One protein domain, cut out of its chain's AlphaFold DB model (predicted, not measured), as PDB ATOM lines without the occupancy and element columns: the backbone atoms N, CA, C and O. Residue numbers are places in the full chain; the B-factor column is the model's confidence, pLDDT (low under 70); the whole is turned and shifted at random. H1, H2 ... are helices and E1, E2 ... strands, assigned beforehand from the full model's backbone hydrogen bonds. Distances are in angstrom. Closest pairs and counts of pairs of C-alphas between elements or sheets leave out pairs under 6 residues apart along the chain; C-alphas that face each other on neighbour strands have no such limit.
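Overview. This is residues 12 to 222 of the 917 residues of the protein "ATP-dependent helicase, dinG family" of Syntrophus aciditrophicus (strain SB) (UniProt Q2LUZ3). A twisted five-stranded sheet has helices over both faces: the long helix H6 runs slantwise over one face with H1 on the same side, and H2 and H3 cover the other. H6 continues past the sheet to a helical end, where H8, paired with H7 in a helical hairpin, and small H9 pack on it; H4 and H5 also pack on H6. The printed part has 211 residues, with the order E1 E2 E3 H1 H2 E4 H3 E5 H4 H5 H6 H7 H8 H9; the class is mixed, helices and strands. The mixed sheet runs E3 E2 E1 E4 E5. The whole is compact, with a radius of gyration of the C-alphas of 17.9 A and spans of 57 by 38 by 28 A.

Along the chain. E1, residues 12 to 24, begins at C-alpha 12 (167.953, 130.214, 122.790), is 30.5 A long and bends by 94 degrees at residue 21. E2, residues 27 to 38, 30.4 A, bends by 74 degrees at residue 30. E3 is residues 43 to 49, E4 93 to 95 and E5 114 to 116. H6, residues 152 to 170, spans 25.7 A and ends at C-alpha 170 (186.828, 128.757, 127.114). The other helices are H1, 57 to 63; H2, 76 to 86; H3, 102 to 108; H4, 117 to 124; H5, 133 to 141; H7, 179 to 188; H8, 192 to 202; and H9, 204 to 208.

Arrangement. E1 E2 E3 form a meander, each strand the antiparallel neighbour of the one before; N 14 and O 35 are 2.8 A apart, N 34 and O 46 2.8 A. E1 and E4 are parallel, with N 94 and O 13 at 2.8 A, as are E4 and E5, with N 115 and O 93 at 2.9 A. E4, H3, E5 is a strand-helix-strand unit, two parallel neighbour strands with a helix between; E3, H1 H2, E4 is a split one, with E2 E1 between its strands. Both crossovers are right-handed. Three layers result from helices on both faces. H6, the hub, has a height of 9.5 A over the sheet; its closest C-alphas to E2 are Ala 153 and Ala 33, 5.2 A. The sheet curls round H3. H6 touches H4 at a shallow tilt of 20 degrees, Ile 166 and Phe 124 closest at 6.8 A. Every O i to N i+4 pair in H1 to H9 is within hydrogen-bond range.

Size, cuts and confidence. The C-alphas of Lys 71 and Asn 222 are farthest apart, 59.8 A. The printed part has no cut. The H1 to H2 link is long. Residues 57, 70 and 148 are under 70 in pLDDT; the mean of the printed part is 90.3.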
ATOM      1  N   VAL A  12     166.982 130.475 123.853       95.06
ATOM      2  CA  VAL A  12     167.953 130.214 122.790       95.06
ATOM      3  C   VAL A  12     167.540 128.983 121.994       95.06
ATOM      4  O   VAL A  12     167.389 127.890 122.539       95.06
ATOM      5  N   ALA A  13     167.379 129.164 120.684       97.19
ATOM      6  CA  ALA A  13     166.989 128.109 119.760       97.19
ATOM      7  C   ALA A  13     168.192 127.530 119.005       97.19
ATOM      8  O   ALA A  13     168.918 128.250 118.317       97.19
ATOM      9  N   PHE A  14     168.359 126.215 119.082       97.88
ATOM     10  CA  PHE A  14     169.331 125.425 118.335       97.88
ATOM     11  C   PHE A  14     168.616 124.704 117.198       97.88
ATOM     12  O   PHE A  14     167.550 124.135 117.419       97.88
ATOM     13  N   VAL A  15     169.180 124.719 115.993       97.50
ATOM     14  CA  VAL A  15     168.595 124.072 114.810       97.50
ATOM     15  C   VAL A  15     169.688 123.340 114.041       97.50
ATOM     16  O   VAL A  15     170.783 123.866 113.851       97.50
ATOM     17  N   TYR A  16     169.384 122.141 113.556       96.44
ATOM     18  CA  TYR A  16     170.235 121.416 112.620       96.44
ATOM     19  C   TYR A  16     169.386 120.789 111.517       96.44
ATOM     20  O   TYR A  16     168.308 120.258 111.785       96.44
ATOM     21  N   ALA A  17     169.891 120.814 110.284       94.38
ATOM     22  CA  ALA A  17     169.253 120.174 109.145       94.38
ATOM     23  C   ALA A  17     170.262 119.333 108.363       94.38
ATOM     24  O   ALA A  17     171.334 119.816 107.994       94.38
ATOM     25  N   HIS A  18     169.891 118.092 108.063       91.88
ATOM     26  CA  HIS A  18     170.588 117.311 107.056       91.88
ATOM     27  C   HIS A  18     170.081 117.681 105.670       91.88
ATOM     28  O   HIS A  18     168.873 117.749 105.425       91.88
ATOM     29  N   THR A  19     171.020 117.896 104.753       89.19
ATOM     30  CA  THR A  19     170.720 118.333 103.390       89.19
ATOM     31  C   THR A  19     171.304 117.397 102.355       89.19
ATOM     32  O   THR A  19     172.438 116.937 102.510       89.19
ATOM     33  N   GLY A  20     170.568 117.172 101.277       82.19
ATOM     34  CA  GLY A  20     171.030 116.406 100.142       82.19
ATOM     35  C   GLY A  20     171.829 117.227  99.130       82.19
ATOM     36  O   GLY A  20     171.850 118.469  99.147       82.19
ATOM     37  N   LEU A  21     172.534 116.517  98.250       74.06
ATOM     38  CA  LEU A  21     173.367 117.125  97.205       74.06
ATOM     39  C   LEU A  21     172.542 117.760  96.080       74.06
ATOM     40  O   LEU A  21     172.944 118.798  95.556       74.06
ATOM     41  N   LYS A  22     171.404 117.157  95.723       76.75
ATOM     42  CA  LYS A  22     170.510 117.638  94.664       76.75
ATOM     43  C   LYS A  22     169.336 118.400  95.264       76.75
ATOM     44  O   LYS A  22     168.972 118.201  96.415       76.75
ATOM     45  N   GLU A  23     168.773 119.309  94.488       82.31
ATOM     46  CA  GLU A  23     167.555 120.024  94.859       82.31
ATOM     47  C   GLU A  23     166.336 119.259  94.340       82.31
ATOM     48  O   GLU A  23     166.327 118.804  93.196       82.31
ATOM     49  N   ASP A  24     165.327 119.099  95.191       78.75
ATOM     50  CA  ASP A  24     164.050 118.457  94.890       78.75
ATOM     51  C   ASP A  24     162.927 119.462  95.149       78.75
ATOM     52  O   ASP A  24     162.661 119.824  96.295       78.75
ATOM     53  N   GLN A  25     162.317 119.980  94.079       82.31
ATOM     54  CA  GLN A  25     161.234 120.976  94.142       82.31
ATOM     55  C   GLN A  25     161.548 122.201  95.029       82.31
ATOM     56  O   GLN A  25     160.699 122.673  95.778       82.31
ATOM     57  N   GLY A  26     162.775 122.729  94.966       81.19
ATOM     58  CA  GLY A  26     163.184 123.883  95.781       81.19
ATOM     59  C   GLY A  26     163.653 123.533  97.200       81.19
ATOM     60  O   GLY A  26     164.001 124.423  97.980       81.19
ATOM     61  N   ASN A  27     163.655 122.248  97.564       86.56
ATOM     62  CA  ASN A  27     164.074 121.751  98.866       86.56
ATOM     63  C   ASN A  27     165.332 120.879  98.753       86.56
ATOM     64  O   ASN A  27     165.496 120.077  97.838       86.56
ATOM     65  N   ARG A  28     166.223 121.009  99.735       90.12
ATOM     66  CA  ARG A  28     167.373 120.109  99.912       90.12
ATOM     67  C   ARG A  28     167.376 119.431 101.273       90.12
ATOM     68  O   ARG A  28     168.201 118.557 101.495       90.12
ATOM     69  N   ILE A  29     166.512 119.836 102.200       92.50
ATOM     70  CA  ILE A  29     166.474 119.304 103.560       92.50
ATOM     71  C   ILE A  29     165.693 117.992 103.543       92.50
ATOM     72  O   ILE A  29     164.570 117.964 103.051       92.50
ATOM     73  N   TYR A  30     166.261 116.922 104.095       92.69
ATOM     74  CA  TYR A  30     165.569 115.630 104.230       92.69
ATOM     75  C   TYR A  30     165.325 115.225 105.694       92.69
ATOM     76  O   TYR A  30     164.495 114.362 105.976       92.69
ATOM     77  N   GLU A  31     165.998 115.875 106.645       94.62
ATOM     78  CA  GLU A  31     165.749 115.749 108.084       94.62
ATOM     79  C   GLU A  31     166.103 117.070 108.772       94.62
ATOM     80  O   GLU A  31     167.113 117.695 108.445       94.62
ATOM     81  N   ILE A  32     165.286 117.495 109.734       96.06
ATOM     82  CA  ILE A  32     165.511 118.714 110.511       96.06
ATOM     83  C   ILE A  32     165.107 118.511 111.969       96.06
ATOM     84  O   ILE A  32     164.105 117.857 112.267       96.06
ATOM     85  N   ALA A  33     165.876 119.094 112.882       97.62
ATOM     86  CA  ALA A  33     165.575 119.123 114.305       97.62
ATOM     87  C   ALA A  33     165.862 120.504 114.895       97.62
ATOM     88  O   ALA A  33     166.703 121.251 114.388       97.62
ATOM     89  N   ALA A  34     165.156 120.834 115.971       98.06
ATOM     90  CA  ALA A  34     165.349 122.061 116.717       98.06
ATOM     91  C   ALA A  34     165.047 121.877 118.207       98.06
ATOM     92  O   ALA A  34     164.160 121.108 118.574       98.06
ATOM     93  N   THR A  35     165.730 122.645 119.049       98.31
ATOM     94  CA  THR A  35     165.500 122.698 120.497       98.31
ATOM     95  C   THR A  35     165.511 124.146 120.960       98.31
ATOM     96  O   THR A  35     166.398 124.905 120.578       98.31
ATOM     97  N   ILE A  36     164.545 124.535 121.791       97.50
ATOM     98  CA  ILE A  36     164.542 125.822 122.500       97.50
ATOM     99  C   ILE A  36     164.902 125.552 123.956       97.50
ATOM    100  O   ILE A  36     164.245 124.736 124.608       97.50
ATOM    101  N   LEU A  37     165.936 126.237 124.440       95.12
ATOM    102  CA  LEU A  37     166.397 126.194 125.823       95.12
ATOM    103  C   LEU A  37     166.138 127.544 126.501       95.12
ATOM    104  O   LEU A  37     166.528 128.582 125.964       95.12
ATOM    105  N   SER A  38     165.540 127.506 127.687       93.44
ATOM    106  CA  SER A  38     165.180 128.684 128.480       93.44
ATOM    107  C   SER A  38     166.031 128.804 129.754       93.44
ATOM    108  O   SER A  38     166.648 127.837 130.208       93.44
ATOM    109  N   ARG A  39     166.049 130.000 130.357       90.88
ATOM    110  CA  ARG A  39     166.780 130.321 131.607       90.88
ATOM    111  C   ARG A  39     166.252 129.654 132.883       90.88
ATOM    112  O   ARG A  39     166.821 129.834 133.952       90.88
ATOM    113  N   ASP A  40     165.134 128.954 132.811       89.12
ATOM    114  CA  ASP A  40     164.583 128.162 133.913       89.12
ATOM    115  C   ASP A  40     164.906 126.667 133.758       89.12
ATOM    116  O   ASP A  40     164.298 125.826 134.421       89.12
ATOM    117  N   HIS A  41     165.848 126.333 132.867       84.31
ATOM    118  CA  HIS A  41     166.177 124.975 132.424       84.31
ATOM    119  C   HIS A  41     165.083 124.266 131.628       84.31
ATOM    120  O   HIS A  41     165.258 123.091 131.285       84.31
ATOM    121  N   SER A  42     163.969 124.932 131.314       90.56
ATOM    122  CA  SER A  42     162.947 124.317 130.481       90.56
ATOM    123  C   SER A  42     163.451 124.145 129.047       90.56
ATOM    124  O   SER A  42     164.260 124.916 128.519       90.56
ATOM    125  N   ARG A  43     162.999 123.048 128.438       93.81
ATOM    126  CA  ARG A  43     163.440 122.588 127.127       93.81
ATOM    127  C   ARG A  43     162.231 122.162 126.309       93.81
ATOM    128  O   ARG A  43     161.373 121.427 126.797       93.81
ATOM    129  N   ARG A  44     162.189 122.600 125.054       96.38
ATOM    130  CA  ARG A  44     161.201 122.167 124.056       96.38
ATOM    131  C   ARG A  44     161.932 121.646 122.831       96.38
ATOM    132  O   ARG A  44     162.881 122.286 122.394       96.38
ATOM    133  N   ASP A  45     161.461 120.540 122.266       97.75
ATOM    134  CA  ASP A  45     162.099 119.862 121.135       97.75
ATOM    135  C   ASP A  45     161.162 119.744 119.930       97.75
ATOM    136  O   ASP A  45     159.942 119.627 120.066       97.75
ATOM    137  N   PHE A  46     161.756 119.740 118.743       97.62
ATOM    138  CA  PHE A  46     161.113 119.535 117.455       97.62
ATOM    139  C   PHE A  46     162.009 118.658 116.577       97.62
ATOM    140  O   PHE A  46     163.215 118.873 116.497       97.62
ATOM    141  N   SER A  47     161.425 117.699 115.862       96.25
ATOM    142  CA  SER A  47     162.135 116.914 114.849       96.25
ATOM    143  C   SER A  47     161.174 116.454 113.764       96.25
ATOM    144  O   SER A  47     160.049 116.054 114.071       96.25
ATOM    145  N   SER A  48     161.619 116.462 112.512       95.62
ATOM    146  CA  SER A  48     160.845 115.932 111.394       95.62
ATOM    147  C   SER A  48     161.752 115.432 110.279       95.62
ATOM    148  O   SER A  48     162.762 116.056 109.950       95.62
ATOM    149  N   LEU A  49     161.331 114.342 109.640       94.25
ATOM    150  CA  LEU A  49     161.779 114.018 108.288       94.25
ATOM    151  C   LEU A  49     161.088 114.950 107.296       94.25
ATOM    152  O   LEU A  49     160.019 115.494 107.588       94.25
ATOM    153  N   VAL A  50     161.698 115.121 106.130       93.19
ATOM    154  CA  VAL A  50     161.166 115.928 105.034       93.19
ATOM    155  C   VAL A  50     161.231 115.100 103.759       93.19
ATOM    156  O   VAL A  50     162.231 114.432 103.490       93.19
ATOM    157  N   ARG A  51     160.154 115.124 102.974       91.00
ATOM    158  CA  ARG A  51     160.104 114.438 101.684       91.00
ATOM    159  C   ARG A  51     161.224 114.936 100.766       91.00
ATOM    160  O   ARG A  51     161.312 116.130 100.492       91.00
ATOM    161  N   TYR A  52     162.061 114.001 100.317       87.81
ATOM    162  CA  TYR A  52     163.216 114.253  99.459       87.81
ATOM    163  C   TYR A  52     163.491 113.036  98.558       87.81
ATOM    164  O   TYR A  52     163.789 111.943  99.044       87.81
ATOM    165  N   GLY A  53     163.367 113.218  97.244       79.69
ATOM    166  CA  GLY A  53     163.378 112.152  96.238       79.69
ATOM    167  C   GLY A  53     164.755 111.622  95.830       79.69
ATOM    168  O   GLY A  53     164.824 110.601  95.150       79.69
ATOM    169  N   TYR A  54     165.852 112.267  96.244       76.00
ATOM    170  CA  TYR A  54     167.215 111.930  95.799       76.00
ATOM    171  C   TYR A  54     168.116 111.382  96.913       76.00
ATOM    172  O   TYR A  54     169.323 111.609  96.888       76.00
ATOM    173  N   LEU A  55     167.551 110.683  97.902       77.94
ATOM    174  CA  LEU A  55     168.317 110.207  99.054       77.94
ATOM    175  C   LEU A  55     169.321 109.093  98.682       77.94
ATOM    176  O   LEU A  55     168.946 107.954  98.399       77.94
ATOM    177  N   THR A  56     170.609 109.417  98.733       74.38
ATOM    178  CA  THR A  56     171.753 108.543  98.424       74.38
ATOM    179  C   THR A  56     172.184 107.673  99.618       74.38
ATOM    180  O   THR A  56     171.855 107.956 100.773       74.38
ATOM    181  N   GLU A  57     172.994 106.627  99.384       69.94
ATOM    182  CA  GLU A  57     173.572 105.819 100.481       69.94
ATOM    183  C   GLU A  57     174.535 106.635 101.369       69.94
ATOM    184  O   GLU A  57     174.603 106.391 102.572       69.94
ATOM    185  N   ARG A  58     175.209 107.668 100.826       74.25
ATOM    186  CA  ARG A  58     175.984 108.641 101.624       74.25
ATOM    187  C   ARG A  58     175.095 109.343 102.645       74.25
ATOM    188  O   ARG A  58     175.408 109.362 103.832       74.25
ATOM    189  N   GLU A  59     174.003 109.937 102.173       80.19
ATOM    190  CA  GLU A  59     173.079 110.713 103.004       80.19
ATOM    191  C   GLU A  59     172.440 109.821 104.076       80.19
ATOM    192  O   GLU A  59     172.396 110.202 105.246       80.19
ATOM    193  N   ARG A  60     172.073 108.579 103.731       77.50
ATOM    194  CA  ARG A  60     171.592 107.580 104.702       77.50
ATOM    195  C   ARG A  60     172.640 107.204 105.746       77.50
ATOM    196  O   ARG A  60     172.314 107.118 106.929       77.50
ATOM    197  N   TYR A  61     173.890 107.001 105.331       74.75
ATOM    198  CA  TYR A  61     174.980 106.667 106.246       74.75
ATOM    199  C   TYR A  61     175.288 107.807 107.226       74.75
ATOM    200  O   TYR A  61     175.607 107.539 108.378       74.75
ATOM    201  N   HIS A  62     175.154 109.074 106.818       76.50
ATOM    202  CA  HIS A  62     175.369 110.214 107.718       76.50
ATOM    203  C   HIS A  62     174.185 110.511 108.641       76.50
ATOM    204  O   HIS A  62     174.412 110.902 109.782       76.50
ATOM    205  N   SER A  63     172.952 110.309 108.179       81.00
ATOM    206  CA  SER A  63     171.734 110.670 108.923       81.00
ATOM    207  C   SER A  63     171.139 109.542 109.766       81.00
ATOM    208  O   SER A  63     170.244 109.776 110.570       81.00
ATOM    209  N   ASN A  64     171.631 108.306 109.609       81.75
ATOM    210  CA  ASN A  64     171.067 107.110 110.249       81.75
ATOM    211  C   ASN A  64     169.607 106.815 109.826       81.75
ATOM    212  O   ASN A  64     168.886 106.099 110.526       81.75
ATOM    213  N   ILE A  65     169.151 107.349 108.685       84.44
ATOM    214  CA  ILE A  65     167.780 107.164 108.190       84.44
ATOM    215  C   ILE A  65     167.624 105.783 107.532       84.44
ATOM    216  O   ILE A  65     168.310 105.428 106.563       84.44
ATOM    217  N   SER A  66     166.684 104.992 108.055       79.00
ATOM    218  CA  SER A  66     166.347 103.669 107.517       79.00
ATOM    219  C   SER A  66     165.440 103.760 106.279       79.00
ATOM    220  O   SER A  66     164.771 104.765 106.055       79.00
ATOM    221  N   ARG A  67     165.360 102.684 105.479       70.75
ATOM    222  CA  ARG A  67     164.435 102.624 104.327       70.75
ATOM    223  C   ARG A  67     162.960 102.652 104.740       70.75
ATOM    224  O   ARG A  67     162.123 103.077 103.953       70.75
ATOM    225  N   GLU A  68     162.629 102.218 105.956       70.62
ATOM    226  CA  GLU A  68     161.250 102.242 106.457       70.62
ATOM    227  C   GLU A  68     160.789 103.660 106.800       70.62
ATOM    228  O   GLU A  68     159.639 104.005 106.539       70.62
ATOM    229  N   ASN A  69     161.708 104.502 107.284       75.81
ATOM    230  CA  ASN A  69     161.467 105.912 107.596       75.81
ATOM    231  C   ASN A  69     161.079 106.746 106.356       75.81
ATOM    232  O   ASN A  69     160.574 107.855 106.502       75.81
ATOM    233  N   LEU A  70     161.306 106.227 105.144       69.50
ATOM    234  CA  LEU A  70     161.101 106.933 103.873       69.50
ATOM    235  C   LEU A  70     159.766 106.619 103.192       69.50
ATOM    236  O   LEU A  70     159.528 107.105 102.089       69.50
ATOM    237  N   LYS A  71     158.899 105.803 103.808       74.81
ATOM    238  CA  LYS A  71     157.650 105.366 103.164       74.81
ATOM    239  C   LYS A  71     156.653 106.504 102.927       74.81
ATOM    240  O   LYS A  71     156.015 106.498 101.881       74.81
ATOM    241  N   ASP A  72     156.524 107.450 103.859       84.75
ATOM    242  CA  ASP A  72     155.622 108.605 103.704       84.75
ATOM    243  C   ASP A  72     156.057 109.833 104.539       84.75
ATOM    244  O   ASP A  72     155.410 110.195 105.523       84.75
ATOM    245  N   PRO A  73     157.204 110.463 104.224       88.75
ATOM    246  CA  PRO A  73     157.620 111.695 104.886       88.75
ATOM    247  C   PRO A  73     156.752 112.901 104.458       88.75
ATOM    248  O   PRO A  73     156.336 112.979 103.288       88.75
ATOM    249  N   PRO A  74     156.515 113.873 105.366       93.38
ATOM    250  CA  PRO A  74     155.699 115.054 105.089       93.38
ATOM    251  C   PRO A  74     156.367 116.001 104.071       93.38
ATOM    252  O   PRO A  74     157.601 116.032 103.971       93.38
ATOM    253  N   PRO A  75     155.586 116.797 103.315       93.38
ATOM    254  CA  PRO A  75     156.119 117.802 102.397       93.38
ATOM    255  C   PRO A  75     156.930 118.896 103.109       93.38
ATOM    256  O   PRO A  75     156.644 119.264 104.248       93.38
ATOM    257  N   ALA A  76     157.903 119.474 102.399       93.81
ATOM    258  CA  ALA A  76     158.768 120.539 102.911       93.81
ATOM    259  C   ALA A  76     157.994 121.752 103.458       93.81
ATOM    260  O   ALA A  76     158.323 122.246 104.534       93.81
ATOM    261  N   GLU A  77     156.937 122.188 102.768       93.62
ATOM    262  CA  GLU A  77     156.107 123.335 103.172       93.62
ATOM    263  C   GLU A  77     155.399 123.115 104.519       93.62
ATOM    264  O   GLU A  77     155.349 124.019 105.357       93.62
ATOM    265  N   GLU A  78     154.899 121.899 104.765       95.31
ATOM    266  CA  GLU A  78     154.238 121.544 106.024       95.31
ATOM    267  C   GLU A  78     155.232 121.600 107.192       95.31
ATOM    268  O   GLU A  78     154.959 122.198 108.239       95.31
ATOM    269  N   VAL A  79     156.415 121.008 107.004       96.56
ATOM    270  CA  VAL A  79     157.466 120.985 108.028       96.56
ATOM    271  C   VAL A  79     157.993 122.394 108.302       96.56
ATOM    272  O   VAL A  79     158.158 122.761 109.467       96.56
ATOM    273  N   ALA A  80     158.199 123.201 107.258       95.31
ATOM    274  CA  ALA A  80     158.608 124.599 107.370       95.31
ATOM    275  C   ALA A  80     157.600 125.430 108.184       95.31
ATOM    276  O   ALA A  80     157.998 126.185 109.076       95.31
ATOM    277  N   SER A  81     156.297 125.249 107.935       96.00
ATOM    278  CA  SER A  81     155.227 125.919 108.686       96.00
ATOM    279  C   SER A  81     155.257 125.544 110.172       96.00
ATOM    280  O   SER A  81     155.336 126.419 111.039       96.00
ATOM    281  N   ARG A  82     155.312 124.241 110.477       97.50
ATOM    282  CA  ARG A  82     155.357 123.731 111.858       97.50
ATOM    283  C   ARG A  82     156.601 124.199 112.613       97.50
ATOM    284  O   ARG A  82     156.490 124.614 113.767       97.50
ATOM    285  N   LEU A  83     157.770 124.174 111.969       96.88
ATOM    286  CA  LEU A  83     159.015 124.670 112.560       96.88
ATOM    287  C   LEU A  83     158.956 126.184 112.807       96.88
ATOM    288  O   LEU A  83     159.383 126.654 113.860       96.88
ATOM    289  N   SER A  84     158.390 126.949 111.872       95.25
ATOM    290  CA  SER A  84     158.236 128.402 112.016       95.25
ATOM    291  C   SER A  84     157.349 128.767 113.209       95.25
ATOM    292  O   SER A  84     157.683 129.703 113.944       95.25
ATOM    293  N   SER A  85     156.266 128.010 113.430       96.19
ATOM    294  CA  SER A  85     155.410 128.125 114.617       96.19
ATOM    295  C   SER A  85     156.130 127.711 115.901       96.19
ATOM    296  O   SER A  85     156.007 128.401 116.908       96.19
ATOM    297  N   PHE A  86     156.910 126.627 115.876       97.12
ATOM    298  CA  PHE A  86     157.703 126.183 117.028       97.12
ATOM    299  C   PHE A  86     158.718 127.247 117.470       97.12
ATOM    300  O   PHE A  86     158.838 127.538 118.659       97.12
ATOM    301  N   LEU A  87     159.396 127.877 116.509       95.94
ATOM    302  CA  LEU A  87     160.383 128.931 116.743       95.94
ATOM    303  C   LEU A  87     159.756 130.315 116.986       95.94
ATOM    304  O   LEU A  87     160.483 131.312 116.975       95.94
ATOM    305  N   ALA A  88     158.431 130.438 117.103       92.50
ATOM    306  CA  ALA A  88     157.777 131.735 117.273       92.50
ATOM    307  C   ALA A  88     158.339 132.488 118.495       92.50
ATOM    308  O   ALA A  88     158.575 131.902 119.551       92.50
ATOM    309  N   GLY A  89     158.596 133.789 118.330       87.69
ATOM    310  CA  GLY A  89     159.216 134.638 119.358       87.69
ATOM    311  C   GLY A  89     160.750 134.589 119.414       87.69
ATOM    312  O   GLY A  89     161.353 135.455 120.038       87.69
ATOM    313  N   GLN A  90     161.401 133.648 118.724       91.75
ATOM    314  CA  GLN A  90     162.865 133.571 118.682       91.75
ATOM    315  C   GLN A  90     163.439 134.582 117.679       91.75
ATOM    316  O   GLN A  90     163.176 134.496 116.476       91.75
ATOM    317  N   ALA A  91     164.246 135.528 118.169       87.31
ATOM    318  CA  ALA A  91     164.846 136.592 117.356       87.31
ATOM    319  C   ALA A  91     166.022 136.120 116.479       87.31
ATOM    320  O   ALA A  91     166.391 136.789 115.511       87.31
ATOM    321  N   PHE A  92     166.636 134.990 116.828       94.88
ATOM    322  CA  PHE A  92     167.733 134.362 116.099       94.88
ATOM    323  C   PHE A  92     167.773 132.858 116.396       94.88
ATOM    324  O   PHE A  92     167.121 132.385 117.325       94.88
ATOM    325  N   ILE A  93     168.555 132.116 115.611       96.75
ATOM    326  CA  ILE A  93     168.823 130.686 115.823       96.75
ATOM    327  C   ILE A  93     170.329 130.393 115.795       96.75
ATOM    328  O   ILE A  93     171.100 131.113 115.154       96.75
ATOM    329  N   LEU A  94     170.752 129.332 116.478       97.88
ATOM    330  CA  LEU A  94     172.112 128.795 116.443       97.88
ATOM    331  C   LEU A  94     172.107 127.535 115.578       97.88
ATOM    332  O   LEU A  94     171.319 126.624 115.825       97.88
ATOM    333  N   VAL A  95     172.984 127.481 114.576       96.88
ATOM    334  CA  VAL A  95     173.031 126.377 113.610       96.88
ATOM    335  C   VAL A  95     174.442 125.826 113.530       96.88
ATOM    336  O   VAL A  95     175.370 126.552 113.177       96.88
ATOM    337  N   LEU A  96     174.613 124.540 113.832       94.94
ATOM    338  CA  LEU A  96     175.848 123.828 113.515       94.94
ATOM    339  C   LEU A  96     175.865 123.539 112.018       94.94
ATOM    340  O   LEU A  96     175.089 122.726 111.528       94.94
ATOM    341  N   ASP A  97     176.727 124.246 111.292       88.06
ATOM    342  CA  ASP A  97     176.703 124.280 109.835       88.06
ATOM    343  C   ASP A  97     178.026 123.786 109.218       88.06
ATOM    344  O   ASP A  97     178.846 124.591 108.752       88.06
ATOM    345  N   PRO A  98     178.300 122.471 109.231       78.00
ATOM    346  CA  PRO A  98     179.515 121.915 108.636       78.00
ATOM    347  C   PRO A  98     179.498 121.955 107.097       78.00
ATOM    348  O   PRO A  98     180.544 121.788 106.472       78.00
ATOM    349  N   HIS A  99     178.336 122.192 106.472       77.00
ATOM    350  CA  HIS A  99     178.135 122.058 105.022       77.00
ATOM    351  C   HIS A  99     177.661 123.344 104.319       77.00
ATOM    352  O   HIS A  99     177.280 123.298 103.151       77.00
ATOM    353  N   HIS A 100     177.746 124.498 104.988       82.88
ATOM    354  CA  HIS A 100     177.374 125.825 104.467       82.88
ATOM    355  C   HIS A 100     175.892 125.952 104.067       82.88
ATOM    356  O   HIS A 100     175.562 126.518 103.024       82.88
ATOM    357  N   VAL A 101     175.001 125.419 104.899       85.31
ATOM    358  CA  VAL A 101     173.545 125.370 104.724       85.31
ATOM    359  C   VAL A 101     172.785 126.385 105.584       85.31
ATOM    360  O   VAL A 101     171.556 126.403 105.535       85.31
ATOM    361  N   LEU A 102     173.463 127.258 106.341       91.31
ATOM    362  CA  LEU A 102     172.807 128.253 107.201       91.31
ATOM    363  C   LEU A 102     171.741 129.080 106.456       91.31
ATOM    364  O   LEU A 102     170.615 129.195 106.935       91.31
ATOM    365  N   ASP A 103     172.053 129.598 105.265       91.12
ATOM    366  CA  ASP A 103     171.113 130.404 104.467       91.12
ATOM    367  C   ASP A 103     169.893 129.600 103.989       91.12
ATOM    368  O   ASP A 103     168.807 130.147 103.778       91.12
ATOM    369  N   LEU A 104     170.052 128.288 103.802       91.56
ATOM    370  CA  LEU A 104     168.943 127.395 103.480       91.56
ATOM    371  C   LEU A 104     168.036 127.215 104.701       91.56
ATOM    372  O   LEU A 104     166.824 127.361 104.574       91.56
ATOM    373  N   VAL A 105     168.617 126.963 105.878       93.25
ATOM    374  CA  VAL A 105     167.867 126.800 107.133       93.25
ATOM    375  C   VAL A 105     167.109 128.081 107.486       93.25
ATOM    376  O   VAL A 105     165.919 128.014 107.777       93.25
ATOM    377  N   LEU A 106     167.758 129.248 107.386       94.12
ATOM    378  CA  LEU A 106     167.132 130.547 107.662       94.12
ATOM    379  C   LEU A 106     165.926 130.822 106.756       94.12
ATOM    380  O   LEU A 106     164.894 131.288 107.240       94.12
ATOM    381  N   ARG A 107     166.027 130.493 105.460       92.75
ATOM    382  CA  ARG A 107     164.894 130.586 104.527       92.75
ATOM    383  C   ARG A 107     163.795 129.584 104.870       92.75
ATOM    384  O   ARG A 107     162.629 129.962 104.881       92.75
ATOM    385  N   PHE A 108     164.164 128.346 105.197       92.81
ATOM    386  CA  PHE A 108     163.218 127.275 105.518       92.81
ATOM    387  C   PHE A 108     162.374 127.583 106.764       92.81
ATOM    388  O   PHE A 108     161.180 127.304 106.780       92.81
ATOM    389  N   CYS A 109     162.964 128.189 107.798       91.50
ATOM    390  CA  CYS A 109     162.251 128.552 109.029       91.50
ATOM    391  C   CYS A 109     161.818 130.028 109.105       91.50
ATOM    392  O   CYS A 109     161.403 130.485 110.171       91.50
ATOM    393  N   VAL A 110     161.967 130.789 108.014       89.94
ATOM    394  CA  VAL A 110     161.613 132.217 107.915       89.94
ATOM    395  C   VAL A 110     162.228 133.043 109.058       89.94
ATOM    396  O   VAL A 110     161.533 133.625 109.897       89.94
ATOM    397  N   ARG A 111     163.563 133.054 109.149       91.94
ATOM    398  CA  ARG A 111     164.319 133.845 110.138       91.94
ATOM    399  C   ARG A 111     165.370 134.720 109.469       91.94
ATOM    400  O   ARG A 111     166.022 134.315 108.515       91.94
ATOM    401  N   GLU A 112     165.569 135.915 110.019       88.06
ATOM    402  CA  GLU A 112     166.515 136.897 109.473       88.06
ATOM    403  C   GLU A 112     167.927 136.786 110.065       88.06
ATOM    404  O   GLU A 112     168.895 137.281 109.484       88.06
ATOM    405  N   ARG A 113     168.067 136.183 111.254       93.56
ATOM    406  CA  ARG A 113     169.331 136.137 111.998       93.56
ATOM    407  C   ARG A 113     169.686 134.712 112.401       93.56
ATOM    408  O   ARG A 113     168.903 134.018 113.039       93.56
ATOM    409  N   GLY A 114     170.925 134.333 112.100       94.94
ATOM    410  CA  GLY A 114     171.543 133.100 112.568       94.94
ATOM    411  C   GLY A 114     172.961 133.322 113.091       94.94
ATOM    412  O   GLY A 114     173.647 134.285 112.700       94.94
ATOM    413  N   ILE A 115     173.378 132.428 113.985       96.44
ATOM    414  CA  ILE A 115     174.771 132.197 114.370       96.44
ATOM    415  C   ILE A 115     175.213 130.870 113.762       96.44
ATOM    416  O   ILE A 115     174.645 129.826 114.075       96.44
ATOM    417  N   ASP A 116     176.242 130.929 112.919       96.44
ATOM    418  CA  ASP A 116     176.963 129.748 112.456       96.44
ATOM    419  C   ASP A 116     177.828 129.238 113.618       96.44
ATOM    420  O   ASP A 116     178.824 129.860 114.001       96.44
ATOM    421  N   LEU A 117     177.425 128.128 114.231       96.81
ATOM    422  CA  LEU A 117     178.188 127.515 115.309       96.81
ATOM    423  C   LEU A 117     179.510 126.939 114.813       96.81
ATOM    424  O   LEU A 117     180.456 126.925 115.589       96.81
ATOM    425  N   SER A 118     179.634 126.545 113.545       94.31
ATOM    426  CA  SER A 118     180.927 126.123 112.991       94.31
ATOM    427  C   SER A 118     181.924 127.280 112.993       94.31
ATOM    428  O   SER A 118     183.083 127.086 113.349       94.31
ATOM    429  N   PHE A 119     181.471 128.505 112.697       95.12
ATOM    430  CA  PHE A 119     182.295 129.707 112.877       95.12
ATOM    431  C   PHE A 119     182.699 129.912 114.344       95.12
ATOM    432  O   PHE A 119     183.869 130.155 114.632       95.12
ATOM    433  N   ALA A 120     181.750 129.804 115.279       96.62
ATOM    434  CA  ALA A 120     182.045 129.965 116.704       96.62
ATOM    435  C   ALA A 120     183.041 128.903 117.207       96.62
ATOM    436  O   ALA A 120     183.933 129.208 117.996       96.62
ATOM    437  N   LEU A 121     182.919 127.667 116.724       95.75
ATOM    438  CA  LEU A 121     183.822 126.569 117.042       95.75
ATOM    439  C   LEU A 121     185.234 126.834 116.528       95.75
ATOM    440  O   LEU A 121     186.170 126.755 117.319       95.75
ATOM    441  N   GLU A 122     185.395 127.226 115.262       93.62
ATOM    442  CA  GLU A 122     186.708 127.628 114.737       93.62
ATOM    443  C   GLU A 122     187.288 128.817 115.519       93.62
ATOM    444  O   GLU A 122     188.490 128.873 115.762       93.62
ATOM    445  N   PHE A 123     186.442 129.749 115.966       95.50
ATOM    446  CA  PHE A 123     186.878 130.930 116.708       95.50
ATOM    447  C   PHE A 123     187.381 130.588 118.115       95.50
ATOM    448  O   PHE A 123     188.452 131.042 118.520       95.50
ATOM    449  N   PHE A 124     186.608 129.813 118.884       95.94
ATOM    450  CA  PHE A 124     186.883 129.533 120.299       95.94
ATOM    451  C   PHE A 124     187.759 128.297 120.522       95.94
ATOM    452  O   PHE A 124     188.483 128.240 121.526       95.94
ATOM    453  N   LEU A 125     187.705 127.334 119.600       94.25
ATOM    454  CA  LEU A 125     188.395 126.045 119.648       94.25
ATOM    455  C   LEU A 125     189.261 125.804 118.391       94.25
ATOM    456  O   LEU A 125     189.184 124.728 117.801       94.25
ATOM    457  N   PRO A 126     190.141 126.743 117.990       91.94
ATOM    458  CA  PRO A 126     190.931 126.617 116.757       91.94
ATOM    459  C   PRO A 126     191.947 125.458 116.773       91.94
ATOM    460  O   PRO A 126     192.560 125.166 115.756       91.94
ATOM    461  N   HIS A 127     192.142 124.806 117.922       88.38
ATOM    462  CA  HIS A 127     193.002 123.632 118.098       88.38
ATOM    463  C   HIS A 127     192.317 122.304 117.762       88.38
ATOM    464  O   HIS A 127     192.965 121.261 117.796       88.38
ATOM    465  N   VAL A 128     191.011 122.308 117.485       86.81
ATOM    466  CA  VAL A 128     190.300 121.103 117.054       86.81
ATOM    467  C   VAL A 128     190.680 120.805 115.602       86.81
ATOM    468  O   VAL A 128     190.454 121.624 114.717       86.81
ATOM    469  N   GLU A 129     191.251 119.623 115.357       73.25
ATOM    470  CA  GLU A 129     191.798 119.243 114.042       73.25
ATOM    471  C   GLU A 129     190.736 119.149 112.935       73.25
ATOM    472  O   GLU A 129     191.003 119.455 111.774       73.25
ATOM    473  N   SER A 130     189.525 118.709 113.287       80.44
ATOM    474  CA  SER A 130     188.408 118.548 112.360       80.44
ATOM    475  C   SER A 130     187.103 118.969 113.022       80.44
ATOM    476  O   SER A 130     186.751 118.495 114.101       80.44
ATOM    477  N   PHE A 131     186.346 119.810 112.322       84.62
ATOM    478  CA  PHE A 131     185.009 120.248 112.725       84.62
ATOM    479  C   PHE A 131     183.904 119.355 112.137       84.62
ATOM    480  O   PHE A 131     182.755 119.779 112.009       84.62
ATOM    481  N   SER A 132     184.230 118.109 111.768       83.19
ATOM    482  CA  SER A 132     183.205 117.122 111.425       83.19
ATOM    483  C   SER A 132     182.365 116.779 112.666       83.19
ATOM    484  O   SER A 132     182.895 116.774 113.783       83.19
ATOM    485  N   PRO A 133     181.076 116.427 112.517       87.88
ATOM    486  CA  PRO A 133     180.243 116.071 113.663       87.88
ATOM    487  C   PRO A 133     180.809 114.941 114.531       87.88
ATOM    488  O   PRO A 133     180.730 114.988 115.757       87.88
ATOM    489  N   ARG A 134     181.442 113.943 113.901       85.31
ATOM    490  CA  ARG A 134     182.119 112.857 114.614       85.31
ATOM    491  C   ARG A 134     183.278 113.391 115.443       85.31
ATOM    492  O   ARG A 134     183.321 113.118 116.638       85.31
ATOM    493  N   SER A 135     184.184 114.141 114.824       84.81
ATOM    494  CA  SER A 135     185.382 114.668 115.484       84.81
ATOM    495  C   SER A 135     185.017 115.598 116.642       84.81
ATOM    496  O   SER A 135     185.589 115.485 117.723       84.81
ATOM    497  N   LEU A 136     183.986 116.432 116.470       90.88
ATOM    498  CA  LEU A 136     183.436 117.273 117.535       90.88
ATOM    499  C   LEU A 136     182.846 116.451 118.684       90.88
ATOM    500  O   LEU A 136     183.073 116.767 119.851       90.88
ATOM    501  N   TRP A 137     182.120 115.373 118.382       92.69
ATOM    502  CA  TRP A 137     181.600 114.479 119.413       92.69
ATOM    503  C   TRP A 137     182.723 113.753 120.163       92.69
ATOM    504  O   TRP A 137     182.679 113.659 121.388       92.69
ATOM    505  N   GLU A 138     183.737 113.254 119.454       88.94
ATOM    506  CA  GLU A 138     184.882 112.559 120.055       88.94
ATOM    507  C   GLU A 138     185.710 113.506 120.929       88.94
ATOM    508  O   GLU A 138     186.066 113.134 122.049       88.94
ATOM    509  N   PHE A 139     185.918 114.748 120.475       90.38
ATOM    510  CA  PHE A 139     186.497 115.829 121.272       90.38
ATOM    511  C   PHE A 139     185.696 116.059 122.560       90.38
ATOM    512  O   PHE A 139     186.258 116.072 123.653       90.38
ATOM    513  N   MET A 140     184.369 116.159 122.450       93.19
ATOM    514  CA  MET A 140     183.490 116.412 123.591       93.19
ATOM    515  C   MET A 140     183.409 115.247 124.585       93.19
ATOM    516  O   MET A 140     183.255 115.478 125.784       93.19
ATOM    517  N   LYS A 141     183.458 113.997 124.113       91.88
ATOM    518  CA  LYS A 141     183.294 112.804 124.964       91.88
ATOM    519  C   LYS A 141     184.617 112.151 125.372       91.88
ATOM    520  O   LYS A 141     184.586 111.228 126.185       91.88
ATOM    521  N   GLY A 142     185.751 112.586 124.818       87.31
ATOM    522  CA  GLY A 142     187.082 112.047 125.119       87.31
ATOM    523  C   GLY A 142     187.266 110.575 124.732       87.31
ATOM    524  O   GLY A 142     188.135 109.896 125.273       87.31
ATOM    525  N   LYS A 143     186.426 110.050 123.833       86.31
ATOM    526  CA  LYS A 143     186.461 108.652 123.387       86.31
ATOM    527  C   LYS A 143     186.055 108.538 121.927       86.31
ATOM    528  O   LYS A 143     185.259 109.338 121.443       86.31
ATOM    529  N   ARG A 144     186.559 107.503 121.251       78.19
ATOM    530  CA  ARG A 144     186.189 107.213 119.861       78.19
ATOM    531  C   ARG A 144     184.723 106.803 119.758       78.19
ATOM    532  O   ARG A 144     184.225 106.039 120.587       78.19
ATOM    533  N   ARG A 145     184.051 107.286 118.715       80.00
ATOM    534  CA  ARG A 145     182.693 106.880 118.346       80.00
ATOM    535  C   ARG A 145     182.795 105.809 117.267       80.00
ATOM    536  O   ARG A 145     183.464 106.009 116.255       80.00
ATOM    537  N   GLU A 146     182.143 104.669 117.475       72.50
ATOM    538  CA  GLU A 146     182.118 103.588 116.479       72.50
ATOM    539  C   GLU A 146     181.201 103.926 115.298       72.50
ATOM    540  O   GLU A 146     181.554 103.683 114.147       72.50
ATOM    541  N   LYS A 147     180.038 104.535 115.578       73.69
ATOM    542  CA  LYS A 147     179.085 105.002 114.563       73.69
ATOM    543  C   LYS A 147     179.318 106.462 114.206       73.69
ATOM    544  O   LYS A 147     179.436 107.316 115.077       73.69
ATOM    545  N   ILE A 148     179.304 106.742 112.915       68.62
ATOM    546  CA  ILE A 148     179.630 108.056 112.341       68.62
ATOM    547  C   ILE A 148     178.359 108.827 112.000       68.62
ATOM    548  O   ILE A 148     178.374 110.048 111.910       68.62
ATOM    549  N   SER A 149     177.257 108.098 111.847       82.25
ATOM    550  CA  SER A 149     175.930 108.634 111.629       82.25
ATOM    551  C   SER A 149     175.439 109.417 112.849       82.25
ATOM    552  O   SER A 149     175.595 108.960 113.992       82.25
ATOM    553  N   PHE A 150     174.775 110.534 112.587       90.12
ATOM    554  CA  PHE A 150     174.033 111.300 113.575       90.12
ATOM    555  C   PHE A 150     172.666 111.648 112.998       90.12
ATOM    556  O   PHE A 150     172.585 112.174 111.891       90.12
ATOM    557  N   SER A 151     171.603 111.415 113.757       92.69
ATOM    558  CA  SER A 151     170.312 112.056 113.476       92.69
ATOM    559  C   SER A 151     170.425 113.577 113.627       92.69
ATOM    560  O   SER A 151     171.326 114.080 114.310       92.69
ATOM    561  N   ALA A 152     169.495 114.330 113.037       94.19
ATOM    562  CA  ALA A 152     169.472 115.782 113.217       94.19
ATOM    563  C   ALA A 152     169.328 116.161 114.704       94.19
ATOM    564  O   ALA A 152     169.973 117.099 115.168       94.19
ATOM    565  N   ALA A 153     168.548 115.391 115.471       95.50
ATOM    566  CA  ALA A 153     168.369 115.600 116.907       95.50
ATOM    567  C   ALA A 153     169.675 115.403 117.700       95.50
ATOM    568  O   ALA A 153     170.010 116.232 118.542       95.50
ATOM    569  N   GLU A 154     170.467 114.365 117.398       95.12
ATOM    570  CA  GLU A 154     171.783 114.180 118.031       95.12
ATOM    571  C   GLU A 154     172.746 115.341 117.740       95.12
ATOM    572  O   GLU A 154     173.614 115.640 118.561       95.12
ATOM    573  N   LEU A 155     172.615 115.997 116.585       95.50
ATOM    574  CA  LEU A 155     173.441 117.154 116.229       95.50
ATOM    575  C   LEU A 155     172.968 118.444 116.889       95.50
ATOM    576  O   LEU A 155     173.803 119.287 117.217       95.50
ATOM    577  N   VAL A 156     171.671 118.576 117.167       97.19
ATOM    578  CA  VAL A 156     171.161 119.625 118.057       97.19
ATOM    579  C   VAL A 156     171.708 119.432 119.477       97.19
ATOM    580  O   VAL A 156     172.259 120.382 120.035       97.19
ATOM    581  N   GLU A 157     171.702 118.204 120.011       96.56
ATOM    582  CA  GLU A 157     172.323 117.910 121.315       96.56
ATOM    583  C   GLU A 157     173.813 118.247 121.332       96.56
ATOM    584  O   GLU A 157     174.297 118.920 122.241       96.56
ATOM    585  N   LEU A 158     174.547 117.814 120.303       96.31
ATOM    586  CA  LEU A 158     175.967 118.121 120.179       96.31
ATOM    587  C   LEU A 158     176.202 119.638 120.119       96.31
ATOM    588  O   LEU A 158     177.140 120.132 120.738       96.31
ATOM    589  N   SER A 159     175.340 120.385 119.426       97.44
ATOM    590  CA  SER A 159     175.409 121.851 119.355       97.44
ATOM    591  C   SER A 159     175.267 122.497 120.736       97.44
ATOM    592  O   SER A 159     176.040 123.394 121.081       97.44
ATOM    593  N   MET A 160     174.321 122.018 121.548       96.94
ATOM    594  CA  MET A 160     174.129 122.484 122.925       96.94
ATOM    595  C   MET A 160     175.331 122.135 123.813       96.94
ATOM    596  O   MET A 160     175.826 122.999 124.540       96.94
ATOM    597  N   ASP A 161     175.833 120.902 123.718       96.75
ATOM    598  CA  ASP A 161     177.023 120.417 124.428       96.75
ATOM    599  C   ASP A 161     178.267 121.268 124.105       96.75
ATOM    600  O   ASP A 161     179.040 121.629 124.997       96.75
ATOM    601  N   LEU A 162     178.442 121.637 122.835       97.31
ATOM    602  CA  LEU A 162     179.547 122.468 122.364       97.31
ATOM    603  C   LEU A 162     179.446 123.912 122.868       97.31
ATOM    604  O   LEU A 162     180.436 124.466 123.352       97.31
ATOM    605  N   VAL A 163     178.259 124.524 122.814       97.38
ATOM    606  CA  VAL A 163     178.039 125.864 123.383       97.38
ATOM    607  C   VAL A 163     178.276 125.853 124.891       97.38
ATOM    608  O   VAL A 163     178.990 126.717 125.412       97.38
ATOM    609  N   ARG A 164     177.780 124.823 125.585       95.56
ATOM    610  CA  ARG A 164     178.043 124.606 127.010       95.56
ATOM    611  C   ARG A 164     179.541 124.494 127.296       95.56
ATOM    612  O   ARG A 164     180.003 125.054 128.289       95.56
ATOM    613  N   HIS A 165     180.308 123.810 126.446       96.19
ATOM    614  CA  HIS A 165     181.763 123.709 126.578       96.19
ATOM    615  C   HIS A 165     182.461 125.057 126.377       96.19
ATOM    616  O   HIS A 165     183.333 125.419 127.167       96.19
ATOM    617  N   ILE A 166     182.086 125.830 125.354       96.88
ATOM    618  CA  ILE A 166     182.682 127.150 125.098       96.88
ATOM    619  C   ILE A 166     182.455 128.070 126.304       96.88
ATOM    620  O   ILE A 166     183.418 128.608 126.852       96.88
ATOM    621  N   CYS A 167     181.209 128.203 126.759       96.31
ATOM    622  CA  CYS A 167     180.866 129.061 127.893       96.31
ATOM    623  C   CYS A 167     181.464 128.549 129.213       96.31
ATOM    624  O   CYS A 167     181.971 129.334 130.011       96.31
ATOM    625  N   GLY A 168     181.443 127.231 129.429       94.50
ATOM    626  CA  GLY A 168     181.887 126.601 130.671       94.50
ATOM    627  C   GLY A 168     183.399 126.441 130.805       94.50
ATOM    628  O   GLY A 168     183.870 126.364 131.934       94.50
ATOM    629  N   ASN A 169     184.154 126.420 129.699       93.50
ATOM    630  CA  ASN A 169     185.603 126.181 129.720       93.50
ATOM    631  C   ASN A 169     186.417 127.306 129.071       93.50
ATOM    632  O   ASN A 169     187.399 127.772 129.647       93.50
ATOM    633  N   ARG A 170     186.047 127.749 127.861       94.56
ATOM    634  CA  ARG A 170     186.828 128.757 127.114       94.56
ATOM    635  C   ARG A 170     186.552 130.175 127.587       94.56
ATOM    636  O   ARG A 170     187.475 130.984 127.620       94.56
ATOM    637  N   LEU A 171     185.321 130.472 127.983       95.88
ATOM    638  CA  LEU A 171     184.934 131.769 128.538       95.88
ATOM    639  C   LEU A 171     184.841 131.755 130.072       95.88
ATOM    640  O   LEU A 171     184.286 132.685 130.651       95.88
ATOM    641  N   ASN A 172     185.424 130.744 130.720       94.00
ATOM    642  CA  ASN A 172     185.458 130.581 132.172       94.00
ATOM    643  C   ASN A 172     186.829 130.979 132.752       94.00
ATOM    644  O   ASN A 172     187.874 130.560 132.250       94.00
ATOM    645  N   ASP A 173     186.820 131.780 133.817       90.69
ATOM    646  CA  ASP A 173     188.014 132.314 134.486       90.69
ATOM    647  C   ASP A 173     188.888 131.263 135.175       90.69
ATOM    648  O   ASP A 173     190.098 131.468 135.318       90.69
ATOM    649  N   GLU A 174     188.281 130.173 135.641       88.25
ATOM    650  CA  GLU A 174     188.962 129.134 136.415       88.25
ATOM    651  C   GLU A 174     189.723 128.174 135.505       88.25
ATOM    652  O   GLU A 174     190.882 127.853 135.760       88.25
ATOM    653  N   THR A 175     189.094 127.762 134.409       90.25
ATOM    654  CA  THR A 175     189.666 126.818 133.441       90.25
ATOM    655  C   THR A 175     190.494 127.507 132.360       90.25
ATOM    656  O   THR A 175     191.384 126.887 131.784       90.25
ATOM    657  N   ASN A 176     190.215 128.780 132.061       92.56
ATOM    658  CA  ASN A 176     190.933 129.561 131.058       92.56
ATOM    659  C   ASN A 176     191.134 131.004 131.554       92.56
ATOM    660  O   ASN A 176     190.363 131.889 131.184       92.56
ATOM    661  N   PRO A 177     192.183 131.294 132.346       89.69
ATOM    662  CA  PRO A 177     192.443 132.641 132.864       89.69
ATOM    663  C   PRO A 177     192.430 133.780 131.818       89.69
ATOM    664  O   PRO A 177     191.936 134.860 132.158       89.69
ATOM    665  N   PRO A 178     192.896 133.581 130.561       93.88
ATOM    666  CA  PRO A 178     192.765 134.575 129.490       93.88
ATOM    667  C   PRO A 178     191.325 134.951 129.090       93.88
ATOM    668  O   PRO A 178     191.125 135.947 128.391       93.88
ATOM    669  N   SER A 179     190.311 134.193 129.517       95.06
ATOM    670  CA  SER A 179     188.901 134.414 129.165       95.06
ATOM    671  C   SER A 179     188.385 135.804 129.539       95.06
ATOM    672  O   SER A 179     187.608 136.372 128.778       95.06
ATOM    673  N   ALA A 180     188.869 136.406 130.629       94.75
ATOM    674  CA  ALA A 180     188.512 137.774 131.014       94.75
ATOM    675  C   ALA A 180     188.903 138.823 129.960       94.75
ATOM    676  O   ALA A 180     188.221 139.837 129.812       94.75
ATOM    677  N   ALA A 181     189.983 138.584 129.208       95.62
ATOM    678  CA  ALA A 181     190.332 139.425 128.069       95.62
ATOM    679  C   ALA A 181     189.453 139.124 126.849       95.62
ATOM    680  O   ALA A 181     188.972 140.048 126.196       95.62
ATOM    681  N   LEU A 182     189.177 137.844 126.576       96.62
ATOM    682  CA  LEU A 182     188.280 137.456 125.482       96.62
ATOM    683  C   LEU A 182     186.885 138.068 125.658       96.62
ATOM    684  O   LEU A 182     186.368 138.682 124.729       96.62
ATOM    685  N   ARG A 183     186.303 137.974 126.859       97.12
ATOM    686  CA  ARG A 183     184.985 138.543 127.173       97.12
ATOM    687  C   ARG A 183     184.956 140.066 127.042       97.12
ATOM    688  O   ARG A 183     184.019 140.592 126.446       97.12
ATOM    689  N   TYR A 184     186.004 140.758 127.501       96.69
ATOM    690  CA  TYR A 184     186.130 142.209 127.334       96.69
ATOM    691  C   TYR A 184     186.009 142.627 125.859       96.69
ATOM    692  O   TYR A 184     185.205 143.496 125.515       96.69
ATOM    693  N   TYR A 185     186.776 141.987 124.972       97.12
ATOM    694  CA  TYR A 185     186.778 142.334 123.551       97.12
ATOM    695  C   TYR A 185     185.560 141.796 122.791       97.12
ATOM    696  O   TYR A 185     185.097 142.460 121.864       97.12
ATOM    697  N   LEU A 186     184.972 140.667 123.207       96.69
ATOM    698  CA  LEU A 186     183.670 140.227 122.695       96.69
ATOM    699  C   LEU A 186     182.589 141.275 122.970       96.69
ATOM    700  O   LEU A 186     181.810 141.580 122.069       96.69
ATOM    701  N   GLN A 187     182.590 141.886 124.158       95.12
ATOM    702  CA  GLN A 187     181.618 142.926 124.505       95.12
ATOM    703  C   GLN A 187     181.835 144.182 123.655       95.12
ATOM    704  O   GLN A 187     180.887 144.806 123.193       95.12
ATOM    705  N   LYS A 188     183.096 144.548 123.405       95.81
ATOM    706  CA  LYS A 188     183.439 145.680 122.532       95.81
ATOM    707  C   LYS A 188     183.145 145.421 121.054       95.81
ATOM    708  O   LYS A 188     183.044 146.386 120.301       95.81
ATOM    709  N   SER A 189     182.993 144.159 120.643       94.38
ATOM    710  CA  SER A 189     182.748 143.810 119.241       94.38
ATOM    711  C   SER A 189     181.400 144.300 118.728       94.38
ATOM    712  O   SER A 189     181.293 144.540 117.530       94.38
ATOM    713  N   ASP A 190     180.414 144.489 119.614       94.31
ATOM    714  CA  ASP A 190     179.057 144.917 119.250       94.31
ATOM    715  C   ASP A 190     178.453 144.015 118.154       94.31
ATOM    716  O   ASP A 190     178.007 144.451 117.092       94.31
ATOM    717  N   THR A 191     178.518 142.699 118.381       95.88
ATOM    718  CA  THR A 191     178.035 141.673 117.448       95.88
ATOM    719  C   THR A 191     177.053 140.733 118.131       95.88
ATOM    720  O   THR A 191     177.225 140.399 119.300       95.88
ATOM    721  N   LEU A 192     176.068 140.220 117.384       96.56
ATOM    722  CA  LEU A 192     175.159 139.176 117.873       96.56
ATOM    723  C   LEU A 192     175.924 137.962 118.430       96.56
ATOM    724  O   LEU A 192     175.505 137.396 119.431       96.56
ATOM    725  N   LEU A 193     177.044 137.569 117.812       96.75
ATOM    726  CA  LEU A 193     177.900 136.504 118.343       96.75
ATOM    727  C   LEU A 193     178.423 136.847 119.748       96.75
ATOM    728  O   LEU A 193     178.269 136.045 120.666       96.75
ATOM    729  N   GLY A 194     179.047 138.020 119.897       96.25
ATOM    730  CA  GLY A 194     179.603 138.473 121.170       96.25
ATOM    731  C   GLY A 194     178.535 138.551 122.255       96.25
ATOM    732  O   GLY A 194     178.715 137.966 123.321       96.25
ATOM    733  N   GLU A 195     177.402 139.184 121.952       96.19
ATOM    734  CA  GLU A 195     176.275 139.331 122.877       96.19
ATOM    735  C   GLU A 195     175.713 137.979 123.329       96.19
ATOM    736  O   GLU A 195     175.591 137.736 124.530       96.19
ATOM    737  N   VAL A 196     175.449 137.054 122.398       96.88
ATOM    738  CA  VAL A 196     174.894 135.734 122.736       96.88
ATOM    739  C   VAL A 196     175.855 134.932 123.607       96.88
ATOM    740  O   VAL A 196     175.444 134.420 124.645       96.88
ATOM    741  N   PHE A 197     177.137 134.834 123.242       97.19
ATOM    742  CA  PHE A 197     178.095 134.048 124.028       97.19
ATOM    743  C   PHE A 197     178.410 134.684 125.388       97.19
ATOM    744  O   PHE A 197     178.611 133.955 126.363       97.19
ATOM    745  N   LEU A 198     178.416 136.016 125.497       96.31
ATOM    746  CA  LEU A 198     178.547 136.697 126.788       96.31
ATOM    747  C   LEU A 198     177.329 136.476 127.675       96.31
ATOM    748  O   LEU A 198     177.501 136.164 128.855       96.31
ATOM    749  N   HIS A 199     176.125 136.602 127.115       95.62
ATOM    750  CA  HIS A 199     174.870 136.348 127.819       95.62
ATOM    751  C   HIS A 199     174.840 134.934 128.384       95.62
ATOM    752  O   HIS A 199     174.736 134.739 129.594       95.62
ATOM    753  N   LEU A 200     175.045 133.956 127.508       95.69
ATOM    754  CA  LEU A 200     175.123 132.543 127.843       95.69
ATOM    755  C   LEU A 200     176.170 132.269 128.933       95.69
ATOM    756  O   LEU A 200     175.882 131.589 129.909       95.69
ATOM    757  N   THR A 201     177.363 132.860 128.841       95.81
ATOM    758  CA  THR A 201     178.418 132.670 129.854       95.81
ATOM    759  C   THR A 201     178.057 133.292 131.212       95.81
ATOM    760  O   THR A 201     178.321 132.689 132.254       95.81
ATOM    761  N   ARG A 202     177.444 134.483 131.227       94.12
ATOM    762  CA  ARG A 202     177.031 135.184 132.460       94.12
ATOM    763  C   ARG A 202     175.832 134.513 133.135       94.12
ATOM    764  O   ARG A 202     175.775 134.476 134.360       94.12
ATOM    765  N   HIS A 203     174.933 133.931 132.345       93.94
ATOM    766  CA  HIS A 203     173.734 133.217 132.790       93.94
ATOM    767  C   HIS A 203     173.906 131.697 132.764       93.94
ATOM    768  O   HIS A 203     172.939 130.954 132.624       93.94
ATOM    769  N   TYR A 204     175.138 131.207 132.909       94.06
ATOM    770  CA  TYR A 204     175.425 129.789 132.716       94.06
ATOM    771  C   TYR A 204     174.631 128.871 133.643       94.06
ATOM    772  O   TYR A 204     174.056 127.867 133.220       94.06
ATOM    773  N   GLN A 205     174.542 129.249 134.913       92.75
ATOM    774  CA  GLN A 205     173.776 128.483 135.885       92.75
ATOM    775  C   GLN A 205     172.280 128.479 135.601       92.75
ATOM    776  O   GLN A 205     171.656 127.513 136.002       92.75
ATOM    777  N   ASP A 206     171.745 129.490 134.910       92.12
ATOM    778  CA  ASP A 206     170.323 129.610 134.570       92.12
ATOM    779  C   ASP A 206     169.964 128.693 133.382       92.12
ATOM    780  O   ASP A 206     168.872 128.151 133.297       92.12
ATOM    781  N   TYR A 207     170.898 128.447 132.460       92.25
ATOM    782  CA  TYR A 207     170.642 127.569 131.310       92.25
ATOM    783  C   TYR A 207     170.988 126.100 131.580       92.25
ATOM    784  O   TYR A 207     170.214 125.210 131.227       92.25
ATOM    785  N   TRP A 208     172.122 125.812 132.229       91.94
ATOM    786  CA  TRP A 208     172.662 124.441 132.325       91.94
ATOM    787  C   TRP A 208     172.697 123.842 133.735       91.94
ATOM    788  O   TRP A 208     173.067 122.671 133.888       91.94
ATOM    789  N   GLY A 209     172.349 124.631 134.751       86.12
ATOM    790  CA  GLY A 209     172.402 124.247 136.158       86.12
ATOM    791  C   GLY A 209     173.836 124.094 136.680       86.12
ATOM    792  O   GLY A 209     174.815 124.425 136.009       86.12
ATOM    793  N   GLY A 210     173.971 123.551 137.892       81.44
ATOM    794  CA  GLY A 210     175.261 123.296 138.544       81.44
ATOM    795  C   GLY A 210     175.700 124.383 139.533       81.44
ATOM    796  O   GLY A 210     175.036 125.399 139.707       81.44
ATOM    797  N   LEU A 211     176.822 124.136 140.222       74.69
ATOM    798  CA  LEU A 211     177.274 124.955 141.359       74.69
ATOM    799  C   LEU A 211     178.318 126.026 141.006       74.69
ATOM    800  O   LEU A 211     178.525 126.943 141.797       74.69
ATOM    801  N   PHE A 212     178.966 125.951 139.839       83.44
ATOM    802  CA  PHE A 212     180.025 126.896 139.455       83.44
ATOM    803  C   PHE A 212     179.497 128.021 138.557       83.44
ATOM    804  O   PHE A 212     178.550 127.819 137.793       83.44
ATOM    805  N   LYS A 213     180.114 129.204 138.645       86.81
ATOM    806  CA  LYS A 213     179.856 130.359 137.772       86.81
ATOM    807  C   LYS A 213     181.096 130.611 136.909       86.81
ATOM    808  O   LYS A 213     182.165 130.790 137.483       86.81
ATOM    809  N   PRO A 214     180.989 130.635 135.567       87.88
ATOM    810  CA  PRO A 214     182.148 130.858 134.699       87.88
ATOM    811  C   PRO A 214     182.835 132.218 134.875       87.88
ATOM    812  O   PRO A 214     184.035 132.338 134.640       87.88
ATOM    813  N   VAL A 215     182.072 133.251 135.248       90.75
ATOM    814  CA  VAL A 215     182.565 134.628 135.380       90.75
ATOM    815  C   VAL A 215     182.663 134.987 136.857       90.75
ATOM    816  O   VAL A 215     181.657 135.300 137.492       90.75
ATOM    817  N   ASN A 216     183.887 134.960 137.381       86.75
ATOM    818  CA  ASN A 216     184.203 135.276 138.778       86.75
ATOM    819  C   ASN A 216     185.183 136.458 138.901       86.75
ATOM    820  O   ASN A 216     185.411 136.965 139.999       86.75
ATOM    821  N   ARG A 217     185.780 136.907 137.790       85.62
ATOM    822  CA  ARG A 217     186.745 138.012 137.729       85.62
ATOM    823  C   ARG A 217     186.226 139.139 136.843       85.62
ATOM    824  O   ARG A 217     185.434 138.929 135.932       85.62
ATOM    825  N   SER A 218     186.733 140.346 137.083       90.88
ATOM    826  CA  SER A 218     186.480 141.483 136.200       90.88
ATOM    827  C   SER A 218     187.158 141.281 134.842       90.88
ATOM    828  O   SER A 218     188.371 141.038 134.782       90.88
ATOM    829  N   ASP A 219     186.390 141.460 133.772       94.31
ATOM    830  CA  ASP A 219     186.889 141.502 132.397       94.31
ATOM    831  C   ASP A 219     187.946 142.620 132.235       94.31
ATOM    832  O   ASP A 219     187.897 143.649 132.915       94.31
ATOM    833  N   THR A 220     188.948 142.425 131.370       94.94
ATOM    834  CA  THR A 220     190.087 143.355 131.242       94.94
ATOM    835  C   THR A 220     190.539 143.560 129.800       94.94
ATOM    836  O   THR A 220     190.512 142.635 128.999       94.94
ATOM    837  N   ALA A 221     191.061 144.745 129.484       94.06
ATOM    838  CA  ALA A 221     191.742 144.997 128.214       94.06
ATOM    839  C   ALA A 221     193.191 144.461 128.180       94.06
ATOM    840  O   ALA A 221     193.775 144.306 127.110       94.06
ATOM    841  N   ASN A 222     193.812 144.187 129.337       94.19
ATOM    842  CA  ASN A 222     195.222 143.788 129.398       94.19
ATOM    843  C   ASN A 222     195.392 142.284 129.137       94.19
ATOM    844  O   ASN A 222     195.618 141.501 130.058       94.19
TER     845      ASN A 222